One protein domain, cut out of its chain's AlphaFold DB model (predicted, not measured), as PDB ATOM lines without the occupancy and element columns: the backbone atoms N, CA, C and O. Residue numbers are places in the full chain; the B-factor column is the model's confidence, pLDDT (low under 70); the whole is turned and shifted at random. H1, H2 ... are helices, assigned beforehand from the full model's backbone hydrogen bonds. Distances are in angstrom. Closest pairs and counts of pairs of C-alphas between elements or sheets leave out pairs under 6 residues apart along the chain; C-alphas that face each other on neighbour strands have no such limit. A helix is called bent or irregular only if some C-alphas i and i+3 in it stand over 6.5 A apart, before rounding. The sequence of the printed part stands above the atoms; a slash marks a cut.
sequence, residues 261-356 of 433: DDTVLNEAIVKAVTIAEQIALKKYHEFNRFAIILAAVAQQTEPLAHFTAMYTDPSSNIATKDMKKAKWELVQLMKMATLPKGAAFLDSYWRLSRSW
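This is residues 261 to 356 of the 433 residues of an uncharacterized protein of Dimargaris cristalligena (UniProt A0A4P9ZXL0). One long helix, H1, sticks out like a handle from a small compact head: residues 261 to 280, of which 262 to 280 belong to H1, stand free, and in the head the last turns of H1 meet H2 on one side and H4 across its end. H3 and H4 make a second helical hairpin in the head, and short H5 ends it. The printed part has 96 residues with five named helices and no named strand, all helix, loose at a radius of gyration of the C-alphas of 17.1 A, spanning 59 by 25 by 24 A.

H1, residues 262 to 297, begins at C-alpha 262 (140.436, 89.451, 147.622) and is 52.4 A long. H2 is residues 301 to 311, 14.7 A; it is only just irregular, with C-alphas 307 and 310 6.6 A apart. H3 is residues 320 to 336, 24.8 A; H4 is residues 340 to 350, 15.3 A. H5, residues 352 to 356, 7.0 A, ends at C-alpha 356 (102.977, 119.622, 124.044).

H1, with residues 288 to 296 alone, touches H2 in a hairpin, a shallow tilt of 31 degrees, opposite ways; the closest C-alphas, of Ala 295 and Leu 304, are 5.3 A apart. H1, with residues 293 to 297 alone, touches H4 at a steep tilt of 65 degrees; the closest C-alphas are those of Val 297 and Gly 342, 4.0 A. H3 and H4 touch as a hairpin at 17 degrees, a shallow tilt, opposite ways, closest at the C-alphas of Val 331 and Ala 343, 5.1 A. H5 is apart from H1 and H2. Every O i to N i+4 pair is within hydrogen-bond range in H1 and H4, against 5 of 7 in H2, 11 of 13 in H3 and 0 of 1 in H5, where 2 of 2 O i to N i+3 pairs are.

The C-alphas of Asp 261 and Lys 341, the two farthest apart, are 59.2 A apart. The printed part has no cut, and no link is long. Residues under pLDDT 70 are 261 to 262, 265 to 266, 268, 272, 276 and 355 to 356.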
ATOM      1  N   ASP A 261     144.864  90.937 147.505       64.56
ATOM      2  CA  ASP A 261     143.800  91.140 148.471       64.56
ATOM      3  C   ASP A 261     142.468  90.886 147.751       64.56
ATOM      4  O   ASP A 261     142.149  91.573 146.771       64.56
ATOM      5  N   ASP A 262     141.719  89.874 148.201       67.38
ATOM      6  CA  ASP A 262     140.436  89.451 147.622       67.38
ATOM      7  C   ASP A 262     139.488  90.643 147.414       67.38
ATOM      8  O   ASP A 262     138.639  90.640 146.521       67.38
ATOM      9  N   THR A 263     139.657  91.704 148.204       70.00
ATOM     10  CA  THR A 263     138.909  92.955 148.099       70.00
ATOM     11  C   THR A 263     139.129  93.673 146.758       70.00
ATOM     12  O   THR A 263     138.160  94.113 146.139       70.00
ATOM     13  N   VAL A 264     140.370  93.738 146.259       73.69
ATOM     14  CA  VAL A 264     140.719  94.412 144.990       73.69
ATOM     15  C   VAL A 264     140.225  93.606 143.787       73.69
ATOM     16  O   VAL A 264     139.702  94.176 142.826       73.69
ATOM     17  N   LEU A 265     140.338  92.275 143.848       66.94
ATOM     18  CA  LEU A 265     139.818  91.392 142.801       66.94
ATOM     19  C   LEU A 265     138.288  91.468 142.723       66.94
ATOM     20  O   LEU A 265     137.732  91.592 141.633       66.94
ATOM     21  N   ASN A 266     137.608  91.462 143.873       69.69
ATOM     22  CA  ASN A 266     136.155  91.594 143.927       69.69
ATOM     23  C   ASN A 266     135.676  92.952 143.393       69.69
ATOM     24  O   ASN A 266     134.704  92.991 142.639       69.69
ATOM     25  N   GLU A 267     136.360  94.057 143.707       80.31
ATOM     26  CA  GLU A 267     136.020  95.376 143.156       80.31
ATOM     27  C   GLU A 267     136.181  95.414 141.626       80.31
ATOM     28  O   GLU A 267     135.292  95.892 140.915       80.31
ATOM     29  N   ALA A 268     137.275  94.850 141.102       69.19
ATOM     30  CA  ALA A 268     137.507  94.756 139.663       69.19
ATOM     31  C   ALA A 268     136.431  93.911 138.958       69.19
ATOM     32  O   ALA A 268     135.927  94.315 137.907       69.19
ATOM     33  N   ILE A 269     136.026  92.785 139.559       70.50
ATOM     34  CA  ILE A 269     134.948  91.930 139.044       70.50
ATOM     35  C   ILE A 269     133.618  92.690 139.032       70.50
ATOM     36  O   ILE A 269     132.949  92.722 138.000       70.50
ATOM     37  N   VAL A 270     133.239  93.348 140.132       77.19
ATOM     38  CA  VAL A 270     131.988  94.126 140.209       77.19
ATOM     39  C   VAL A 270     131.971  95.241 139.162       77.19
ATOM     40  O   VAL A 270     130.961  95.444 138.482       77.19
ATOM     41  N   LYS A 271     133.100  95.933 138.969       79.25
ATOM     42  CA  LYS A 271     133.228  96.979 137.950       79.25
ATOM     43  C   LYS A 271     133.098  96.416 136.534       79.25
ATOM     44  O   LYS A 271     132.374  96.994 135.726       79.25
ATOM     45  N   ALA A 272     133.743  95.287 136.241       68.25
ATOM     46  CA  ALA A 272     133.642  94.624 134.942       68.25
ATOM     47  C   ALA A 272     132.206  94.163 134.644       68.25
ATOM     48  O   ALA A 272     131.703  94.407 133.547       68.25
ATOM     49  N   VAL A 273     131.517  93.579 135.633       71.69
ATOM     50  CA  VAL A 273     130.104  93.176 135.518       71.69
ATOM     51  C   VAL A 273     129.211  94.390 135.267       71.69
ATOM     52  O   VAL A 273     128.388  94.362 134.358       71.69
ATOM     53  N   THR A 274     129.424  95.490 135.991       74.38
ATOM     54  CA  THR A 274     128.642  96.724 135.807       74.38
ATOM     55  C   THR A 274     128.825  97.307 134.401       74.38
ATOM     56  O   THR A 274     127.856  97.724 133.767       74.38
ATOM     57  N   ILE A 275     130.058  97.322 133.880       75.88
ATOM     58  CA  ILE A 275     130.348  97.785 132.513       75.88
ATOM     59  C   ILE A 275     129.666  96.873 131.486       75.88
ATOM     60  O   ILE A 275     129.015  97.366 130.565       75.88
ATOM     61  N   ALA A 276     129.774  95.556 131.659       67.06
ATOM     62  CA  ALA A 276     129.133  94.572 130.794       67.06
ATOM     63  C   ALA A 276     127.604  94.756 130.757       67.06
ATOM     64  O   ALA A 276     127.023  94.827 129.675       67.06
ATOM     65  N   GLU A 277     126.959  94.930 131.914       72.25
ATOM     66  CA  GLU A 277     125.520  95.201 132.015       72.25
ATOM     67  C   GLU A 277     125.112  96.493 131.294       72.25
ATOM     68  O   GLU A 277     124.099  96.515 130.594       72.25
ATOM     69  N   GLN A 278     125.910  97.561 131.408       76.56
ATOM     70  CA  GLN A 278     125.648  98.821 130.706       76.56
ATOM     71  C   GLN A 278     125.751  98.671 129.183       76.56
ATOM     72  O   GLN A 278     124.906  99.204 128.458       76.56
ATOM     73  N   ILE A 279     126.745  97.926 128.688       74.56
ATOM     74  CA  ILE A 279     126.901  97.638 127.254       74.56
ATOM     75  C   ILE A 279     125.714  96.811 126.747       74.56
ATOM     76  O   ILE A 279     125.106  97.171 125.734       74.56
ATOM     77  N   ALA A 280     125.336  95.761 127.480       70.19
ATOM     78  CA  ALA A 280     124.188  94.910 127.169       70.19
ATOM     79  C   ALA A 280     122.895  95.724 127.070       70.19
ATOM     80  O   ALA A 280     122.119  95.591 126.121       70.19
ATOM     81  N   LEU A 281     122.680  96.599 128.055       77.25
ATOM     82  CA  LEU A 281     121.505  97.450 128.131       77.25
ATOM     83  C   LEU A 281     121.477  98.446 126.966       77.25
ATOM     84  O   LEU A 281     120.438  98.583 126.318       77.25
ATOM     85  N   LYS A 282     122.614  99.080 126.632       80.44
ATOM     86  CA  LYS A 282     122.738  99.968 125.460       80.44
ATOM     87  C   LYS A 282     122.362  99.230 124.171       80.44
ATOM     88  O   LYS A 282     121.523  99.720 123.415       80.44
ATOM     89  N   LYS A 283     122.904  98.029 123.949       79.12
ATOM     90  CA  LYS A 283     122.620  97.218 122.751       79.12
ATOM     91  C   LYS A 283     121.162  96.776 122.673       79.12
ATOM     92  O   LYS A 283     120.545  96.873 121.613       79.12
ATOM     93  N   TYR A 284     120.580  96.373 123.799       82.81
ATOM     94  CA  TYR A 284     119.160  96.050 123.875       82.81
ATOM     95  C   TYR A 284     118.279  97.260 123.531       82.81
ATOM     96  O   TYR A 284     117.322  97.126 122.767       82.81
ATOM     97  N   HIS A 285     118.612  98.456 124.031       84.38
ATOM     98  CA  HIS A 285     117.897  99.684 123.681       84.38
ATOM     99  C   HIS A 285     117.978 100.001 122.184       84.38
ATOM    100  O   HIS A 285     116.963 100.361 121.591       84.38
ATOM    101  N   GLU A 286     119.156  99.864 121.570       84.75
ATOM    102  CA  GLU A 286     119.349 100.066 120.127       84.75
ATOM    103  C   GLU A 286     118.483  99.098 119.309       84.75
ATOM    104  O   GLU A 286     117.730  99.529 118.430       84.75
ATOM    105  N   PHE A 287     118.508  97.807 119.653       86.31
ATOM    106  CA  PHE A 287     117.698  96.791 118.984       86.31
ATOM    107  C   PHE A 287     116.196  97.049 119.151       86.31
ATOM    108  O   PHE A 287     115.437  97.010 118.183       86.31
ATOM    109  N   ASN A 288     115.760  97.382 120.368       90.94
ATOM    110  CA  ASN A 288     114.358  97.670 120.646       90.94
ATOM    111  C   ASN A 288     113.874  98.932 119.908       90.94
ATOM    112  O   ASN A 288     112.756  98.954 119.396       90.94
ATOM    113  N   ARG A 289     114.717  99.971 119.776       93.31
ATOM    114  CA  ARG A 289     114.418 101.155 118.946       93.31
ATOM    115  C   ARG A 289     114.223 100.773 117.484       93.31
ATOM    116  O   ARG A 289     113.260 101.223 116.869       93.31
ATOM    117  N   PHE A 290     115.100  99.933 116.941       92.19
ATOM    118  CA  PHE A 290     114.972  99.455 115.568       92.19
ATOM    119  C   PHE A 290     113.681  98.647 115.366       92.19
ATOM    120  O   PHE A 290     112.934  98.911 114.426       92.19
ATOM    121  N   ALA A 291     113.353  97.746 116.295       92.62
ATOM    122  CA  ALA A 291     112.106  96.985 116.267       92.62
ATOM    123  C   ALA A 291     110.858  97.891 116.325       92.62
ATOM    124  O   ALA A 291     109.909  97.676 115.569       92.62
ATOM    125  N   ILE A 292     110.878  98.950 117.145       96.94
ATOM    126  CA  ILE A 292     109.819  99.976 117.184       96.94
ATOM    127  C   ILE A 292     109.686 100.678 115.831       96.94
ATOM    128  O   ILE A 292     108.567 100.829 115.342       96.94
ATOM    129  N   ILE A 293     110.799 101.089 115.214       94.94
ATOM    130  CA  ILE A 293     110.793 101.734 113.891       94.94
ATOM    131  C   ILE A 293     110.164 100.798 112.856       94.94
ATOM    132  O   ILE A 293     109.270 101.221 112.124       94.94
ATOM    133  N   LEU A 294     110.580  99.529 112.815       94.38
ATOM    134  CA  LEU A 294     110.036  98.539 111.883       94.38
ATOM    135  C   LEU A 294     108.535  98.314 112.097       94.38
ATOM    136  O   LEU A 294     107.767  98.365 111.134       94.38
ATOM    137  N   ALA A 295     108.102  98.120 113.346       96.38
ATOM    138  CA  ALA A 295     106.691  97.941 113.682       96.38
ATOM    139  C   ALA A 295     105.856  99.181 113.321       96.38
ATOM    140  O   ALA A 295     104.752  99.050 112.791       96.38
ATOM    141  N   ALA A 296     106.396 100.382 113.544       97.38
ATOM    142  CA  ALA A 296     105.735 101.636 113.212       97.38
ATOM    143  C   ALA A 296     105.629 101.871 111.698       97.38
ATOM    144  O   ALA A 296     104.577 102.287 111.217       97.38
ATOM    145  N   VAL A 297     106.681 101.570 110.929       94.44
ATOM    146  CA  VAL A 297     106.652 101.636 109.455       94.44
ATOM    147  C   VAL A 297     105.643 100.637 108.886       94.44
ATOM    148  O   VAL A 297     104.886 100.985 107.980       94.44
ATOM    149  N   ALA A 298     105.582  99.430 109.456       94.81
ATOM    150  CA  ALA A 298     104.594  98.413 109.104       94.81
ATOM    151  C   ALA A 298     103.180  98.708 109.647       94.81
ATOM    152  O   ALA A 298     102.244  97.985 109.312       94.81
ATOM    153  N   GLN A 299     103.021  99.750 110.476       96.44
ATOM    154  CA  GLN A 299     101.775 100.140 111.147       96.44
ATOM    155  C   GLN A 299     101.133  98.999 111.964       96.44
ATOM    156  O   GLN A 299      99.912  98.896 112.073       96.44
ATOM    157  N   GLN A 300     101.965  98.137 112.552       96.81
ATOM    158  CA  GLN A 300     101.539  96.970 113.328       96.81
ATOM    159  C   GLN A 300     101.425  97.335 114.810       96.81
ATOM    160  O   GLN A 300     102.433  97.500 115.498       96.81
ATOM    161  N   THR A 301     100.200  97.468 115.317       96.25
ATOM    162  CA  THR A 301      99.928  97.932 116.689       96.25
ATOM    163  C   THR A 301     100.364  96.941 117.764       96.25
ATOM    164  O   THR A 301     100.898  97.364 118.783       96.25
ATOM    165  N   GLU A 302     100.162  95.641 117.555       94.81
ATOM    166  CA  GLU A 302     100.456  94.611 118.560       94.81
ATOM    167  C   GLU A 302     101.971  94.405 118.785       94.81
ATOM    168  O   GLU A 302     102.417  94.548 119.928       94.81
ATOM    169  N   PRO A 303     102.812  94.207 117.747       92.69
ATOM    170  CA  PRO A 303     104.267  94.225 117.908       92.69
ATOM    171  C   PRO A 303     104.771  95.553 118.471       92.69
ATOM    172  O   PRO A 303     105.649  95.572 119.335       92.69
ATOM    173  N   LEU A 304     104.188  96.677 118.030       96.38
ATOM    174  CA  LEU A 304     104.545  97.983 118.565       96.38
ATOM    175  C   LEU A 304     104.241  98.064 120.067       96.38
ATOM    176  O   LEU A 304     105.083  98.543 120.822       96.38
ATOM    177  N   ALA A 305     103.105  97.553 120.542       95.25
ATOM    178  CA  ALA A 305     102.794  97.494 121.969       95.25
ATOM    179  C   ALA A 305     103.833  96.688 122.757       95.25
ATOM    180  O   ALA A 305     104.282  97.141 123.810       95.25
ATOM    181  N   HIS A 306     104.283  95.556 122.212       93.44
ATOM    182  CA  HIS A 306     105.307  94.731 122.846       93.44
ATOM    183  C   HIS A 306     106.652  95.463 122.971       93.44
ATOM    184  O   HIS A 306     107.200  95.579 124.068       93.44
ATOM    185  N   PHE A 307     107.168  96.026 121.875       94.38
ATOM    186  CA  PHE A 307     108.465  96.714 121.891       94.38
ATOM    187  C   PHE A 307     108.419  98.047 122.650       94.38
ATOM    188  O   PHE A 307     109.394  98.467 123.278       94.38
ATOM    189  N   THR A 308     107.266  98.720 122.661       94.56
ATOM    190  CA  THR A 308     107.095  99.975 123.404       94.56
ATOM    191  C   THR A 308     106.873  99.783 124.898       94.56
ATOM    192  O   THR A 308     106.968 100.776 125.617       94.56
ATOM    193  N   ALA A 309     106.688  98.548 125.382       91.44
ATOM    194  CA  ALA A 309     106.553  98.251 126.808       91.44
ATOM    195  C   ALA A 309     107.719  98.834 127.624       91.44
ATOM    196  O   ALA A 309     107.502  99.455 128.660       91.44
ATOM    197  N   MET A 310     108.950  98.770 127.098       87.00
ATOM    198  CA  MET A 310     110.130  99.372 127.738       87.00
ATOM    199  C   MET A 310     110.044 100.902 127.872       87.00
ATOM    200  O   MET A 310     110.696 101.493 128.716       87.00
ATOM    201  N   TYR A 311     109.243 101.563 127.040       87.00
ATOM    202  CA  TYR A 311     109.015 103.008 127.072       87.00
ATOM    203  C   TYR A 311     107.715 103.382 127.792       87.00
ATOM    204  O   TYR A 311     107.272 104.533 127.723       87.00
ATOM    205  N   THR A 312     107.070 102.434 128.463       85.62
ATOM    206  CA  THR A 312     105.862 102.667 129.266       85.62
ATOM    207  C   THR A 312     105.967 102.084 130.666       85.62
ATOM    208  O   THR A 312     105.298 102.586 131.562       85.62
ATOM    209  N   ASP A 313     106.798 101.063 130.857       84.75
ATOM    210  CA  ASP A 313     106.985 100.389 132.134       84.75
ATOM    211  C   ASP A 313     107.854 101.239 133.084       84.75
ATOM    212  O   ASP A 313     108.992 101.578 132.729       84.75
ATOM    213  N   PRO A 314     107.362 101.573 134.295       78.88
ATOM    214  CA  PRO A 314     108.161 102.203 135.345       78.88
ATOM    215  C   PRO A 314     109.400 101.396 135.755       78.88
ATOM    216  O   PRO A 314     110.306 101.959 136.362       78.88
ATOM    217  N   SER A 315     109.446 100.093 135.452       78.69
ATOM    218  CA  SER A 315     110.609  99.242 135.712       78.69
ATOM    219  C   SER A 315     111.712  99.384 134.663       78.69
ATOM    220  O   SER A 315     112.780  98.790 134.815       78.69
ATOM    221  N   SER A 316     111.467 100.105 133.562       76.31
ATOM    222  CA  SER A 316     112.549 100.494 132.667       76.31
ATOM    223  C   SER A 316     113.442 101.463 133.436       76.31
ATOM    224  O   SER A 316     112.963 102.453 133.973       76.31
ATOM    225  N   ASN A 317     114.749 101.213 133.508       81.00
ATOM    226  CA  ASN A 317     115.702 102.104 134.191       81.00
ATOM    227  C   ASN A 317     115.813 103.510 133.540       81.00
ATOM    228  O   ASN A 317     116.759 104.249 133.801       81.00
ATOM    229  N   ILE A 318     114.874 103.881 132.664       82.19
ATOM    230  CA  ILE A 318     114.751 105.187 132.033       82.19
ATOM    231  C   ILE A 318     113.906 106.059 132.963       82.19
ATOM    232  O   ILE A 318     112.738 105.766 133.213       82.19
ATOM    233  N   ALA A 319     114.463 107.165 133.455       84.88
ATOM    234  CA  ALA A 319     113.683 108.089 134.269       84.88
ATOM    235  C   ALA A 319     112.469 108.614 133.478       84.88
ATOM    236  O   ALA A 319     112.563 108.897 132.284       84.88
ATOM    237  N   THR A 320     111.329 108.820 134.142       85.00
ATOM    238  CA  THR A 320     110.065 109.220 133.490       85.00
ATOM    239  C   THR A 320     110.199 110.477 132.622       85.00
ATOM    240  O   THR A 320     109.591 110.577 131.554       85.00
ATOM    241  N   LYS A 321     111.031 111.433 133.057       84.19
ATOM    242  CA  LYS A 321     111.365 112.649 132.297       84.19
ATOM    243  C   LYS A 321     112.077 112.333 130.972       84.19
ATOM    244  O   LYS A 321     111.764 112.935 129.946       84.19
ATOM    245  N   ASP A 322     112.952 111.335 130.982       88.94
ATOM    246  CA  ASP A 322     113.767 110.926 129.840       88.94
ATOM    247  C   ASP A 322     112.969 110.020 128.891       88.94
ATOM    248  O   ASP A 322     113.208 110.031 127.688       88.94
ATOM    249  N   MET A 323     111.935 109.320 129.383       90.12
ATOM    250  CA  MET A 323     111.024 108.532 128.539       90.12
ATOM    251  C   MET A 323     110.282 109.407 127.522       90.12
ATOM    252  O   MET A 323     110.187 109.038 126.351       90.12
ATOM    253  N   LYS A 324     109.761 110.574 127.936       90.94
ATOM    254  CA  LYS A 324     109.076 111.497 127.009       90.94
ATOM    255  C   LYS A 324     110.050 112.032 125.955       90.94
ATOM    256  O   LYS A 324     109.698 112.065 124.776       90.94
ATOM    257  N   LYS A 325     111.270 112.390 126.375       92.00
ATOM    258  CA  LYS A 325     112.342 112.849 125.483       92.00
ATOM    259  C   LYS A 325     112.717 111.767 124.464       92.00
ATOM    260  O   LYS A 325     112.654 112.025 123.270       92.00
ATOM    261  N   ALA A 326     112.973 110.538 124.914       91.31
ATOM    262  CA  ALA A 326     113.365 109.423 124.051       91.31
ATOM    263  C   ALA A 326     112.286 109.043 123.022       91.31
ATOM    264  O   ALA A 326     112.603 108.739 121.872       91.31
ATOM    265  N   LYS A 327     111.000 109.091 123.406       94.44
ATOM    266  CA  LYS A 327     109.881 108.888 122.469       94.44
ATOM    267  C   LYS A 327     109.863 109.953 121.374       94.44
ATOM    268  O   LYS A 327     109.712 109.632 120.199       94.44
ATOM    269  N   TRP A 328     110.023 111.215 121.765       94.94
ATOM    270  CA  TRP A 328     110.057 112.330 120.825       94.94
ATOM    271  C   TRP A 328     111.270 112.251 119.892       94.94
ATOM    272  O   TRP A 328     111.103 112.374 118.682       94.94
ATOM    273  N   GLU A 329     112.458 111.959 120.428       93.94
ATOM    274  CA  GLU A 329     113.686 111.764 119.648       93.94
ATOM    275  C   GLU A 329     113.519 110.669 118.590       93.94
ATOM    276  O   GLU A 329     113.897 110.877 117.441       93.94
ATOM    277  N   LEU A 330     112.889 109.537 118.929       95.62
ATOM    278  CA  LEU A 330     112.669 108.456 117.965       95.62
ATOM    279  C   LEU A 330     111.732 108.876 116.822       95.62
ATOM    280  O   LEU A 330     111.992 108.565 115.661       95.62
ATOM    281  N   VAL A 331     110.673 109.633 117.128       96.75
ATOM    282  CA  VAL A 331     109.779 110.191 116.101       96.75
ATOM    283  C   VAL A 331     110.523 111.183 115.201       96.75
ATOM    284  O   VAL A 331     110.334 111.150 113.985       96.75
ATOM    285  N   GLN A 332     111.381 112.044 115.757       95.88
ATOM    286  CA  GLN A 332     112.190 112.970 114.953       95.88
ATOM    287  C   GLN A 332     113.214 112.239 114.089       95.88
ATOM    288  O   GLN A 332     113.341 112.561 112.910       95.88
ATOM    289  N   LEU A 333     113.873 111.213 114.630       94.12
ATOM    290  CA  LEU A 333     114.793 110.359 113.884       94.12
ATOM    291  C   LEU A 333     114.095 109.742 112.666       94.12
ATOM    292  O   LEU A 333     114.614 109.815 111.557       94.12
ATOM    293  N   MET A 334     112.885 109.198 112.839       97.00
ATOM    294  CA  MET A 334     112.105 108.647 111.725       97.00
ATOM    295  C   MET A 334     111.735 109.714 110.684       97.00
ATOM    296  O   MET A 334     111.758 109.428 109.488       97.00
ATOM    297  N   LYS A 335     111.424 110.950 111.104       95.56
ATOM    298  CA  LYS A 335     111.175 112.068 110.174       95.56
ATOM    299  C   LYS A 335     112.431 112.425 109.375       95.56
ATOM    300  O   LYS A 335     112.338 112.561 108.158       95.56
ATOM    301  N   MET A 336     113.586 112.530 110.038       93.12
ATOM    302  CA  MET A 336     114.879 112.816 109.399       93.12
ATOM    303  C   MET A 336     115.303 111.699 108.441       93.12
ATOM    304  O   MET A 336     115.786 111.978 107.349       93.12
ATOM    305  N   ALA A 337     115.034 110.441 108.797       91.94
ATOM    306  CA  ALA A 337     115.290 109.269 107.962       91.94
ATOM    307  C   ALA A 337     114.273 109.085 106.816       91.94
ATOM    308  O   ALA A 337     114.228 108.021 106.204       91.94
ATOM    309  N   THR A 338     113.439 110.088 106.515       95.19
ATOM    310  CA  THR A 338     112.420 110.051 105.448       95.19
ATOM    311  C   THR A 338     111.377 108.933 105.606       95.19
ATOM    312  O   THR A 338     110.838 108.422 104.628       95.19
ATOM    313  N   LEU A 339     111.010 108.598 106.850       95.25
ATOM    314  CA  LEU A 339     109.950 107.637 107.197       95.25
ATOM    315  C   LEU A 339     108.691 108.341 107.759       95.25
ATOM    316  O   LEU A 339     108.246 108.023 108.868       95.25
ATOM    317  N   PRO A 340     108.068 109.298 107.038       95.38
ATOM    318  CA  PRO A 340     107.040 110.178 107.600       95.38
ATOM    319  C   PRO A 340     105.766 109.436 108.021       95.38
ATOM    320  O   PRO A 340     105.168 109.789 109.035       95.38
ATOM    321  N   LYS A 341     105.364 108.385 107.290       96.50
ATOM    322  CA  LYS A 341     104.177 107.576 107.628       96.50
ATOM    323  C   LYS A 341     104.371 106.821 108.946       96.50
ATOM    324  O   LYS A 341     103.509 106.891 109.817       96.50
ATOM    325  N   GLY A 342     105.522 106.166 109.117       97.00
ATOM    326  CA  GLY A 342     105.864 105.478 110.363       97.00
ATOM    327  C   GLY A 342     106.023 106.453 111.530       97.00
ATOM    328  O   GLY A 342     105.521 106.190 112.619       97.00
ATOM    329  N   ALA A 343     106.643 107.614 111.294       97.88
ATOM    330  CA  ALA A 343     106.779 108.655 112.308       97.88
ATOM    331  C   ALA A 343     105.417 109.192 112.777       97.88
ATOM    332  O   ALA A 343     105.197 109.334 113.975       97.88
ATOM    333  N   ALA A 344     104.490 109.462 111.849       97.12
ATOM    334  CA  ALA A 344     103.136 109.914 112.167       97.12
ATOM    335  C   ALA A 344     102.326 108.838 112.912       97.12
ATOM    336  O   ALA A 344     101.616 109.150 113.869       97.12
ATOM    337  N   PHE A 345     102.468 107.569 112.512       97.62
ATOM    338  CA  PHE A 345     101.856 106.442 113.213       97.62
ATOM    339  C   PHE A 345     102.364 106.335 114.656       97.62
ATOM    340  O   PHE A 345     101.561 106.254 115.585       97.62
ATOM    341  N   LEU A 346     103.683 106.412 114.858       97.44
ATOM    342  CA  LEU A 346     104.304 106.329 116.179       97.44
ATOM    343  C   LEU A 346     103.957 107.535 117.073       97.44
ATOM    344  O   LEU A 346     103.665 107.360 118.257       97.44
ATOM    345  N   ASP A 347     103.924 108.745 116.505       97.00
ATOM    346  CA  ASP A 347     103.501 109.970 117.198       97.00
ATOM    347  C   ASP A 347     102.054 109.875 117.702       97.00
ATOM    348  O   ASP A 347     101.772 110.177 118.867       97.00
ATOM    349  N   SER A 348     101.154 109.385 116.841       96.56
ATOM    350  CA  SER A 348      99.749 109.131 117.170       96.56
ATOM    351  C   SER A 348      99.610 108.052 118.246       96.56
ATOM    352  O   SER A 348      98.898 108.252 119.235       96.56
ATOM    353  N   TYR A 349     100.347 106.944 118.104       96.56
ATOM    354  CA  TYR A 349     100.346 105.826 119.050       96.56
ATOM    355  C   TYR A 349     100.753 106.269 120.463       96.56
ATOM    356  O   TYR A 349     100.079 105.949 121.443       96.56
ATOM    357  N   TRP A 350     101.807 107.080 120.581       95.88
ATOM    358  CA  TRP A 350     102.268 107.618 121.865       95.88
ATOM    359  C   TRP A 350     101.577 108.912 122.310       95.88
ATOM    360  O   TRP A 350     101.810 109.360 123.435       95.88
ATOM    361  N   ARG A 351     100.716 109.503 121.470       95.31
ATOM    362  CA  ARG A 351      99.990 110.762 121.724       95.31
ATOM    363  C   ARG A 351     100.912 111.939 122.071       95.31
ATOM    364  O   ARG A 351     100.561 112.776 122.908       95.31
ATOM    365  N   LEU A 352     102.085 112.021 121.443       91.38
ATOM    366  CA  LEU A 352     103.099 113.019 121.810       91.38
ATOM    367  C   LEU A 352     102.639 114.453 121.510       91.38
ATOM    368  O   LEU A 352     102.745 115.305 122.397       91.38
ATOM    369  N   SER A 353     102.056 114.698 120.331       87.25
ATOM    370  CA  SER A 353     101.616 116.031 119.884       87.25
ATOM    371  C   SER A 353     100.594 116.696 120.822       87.25
ATOM    372  O   SER A 353     100.721 117.875 121.143       87.25
ATOM    373  N   ARG A 354      99.648 115.930 121.389       76.62
ATOM    374  CA  ARG A 354      98.642 116.474 122.328       76.62
ATOM    375  C   ARG A 354      99.252 116.964 123.640       76.62
ATOM    376  O   ARG A 354      98.754 117.900 124.251       76.62
ATOM    377  N   SER A 355     100.335 116.325 124.082       69.06
ATOM    378  CA  SER A 355     100.962 116.630 125.372       69.06
ATOM    379  C   SER A 355     101.824 117.895 125.360       69.06
ATOM    380  O   SER A 355     102.216 118.368 126.424       69.06
ATOM    381  N   TRP A 356     102.190 118.398 124.178       61.31
ATOM    382  CA  TRP A 356     102.977 119.622 124.044       61.31
ATOM    383  C   TRP A 356     102.073 120.857 124.041       61.31
ATOM    384  O   TRP A 356     102.318 121.804 124.783       61.31
TER     385      TRP A 356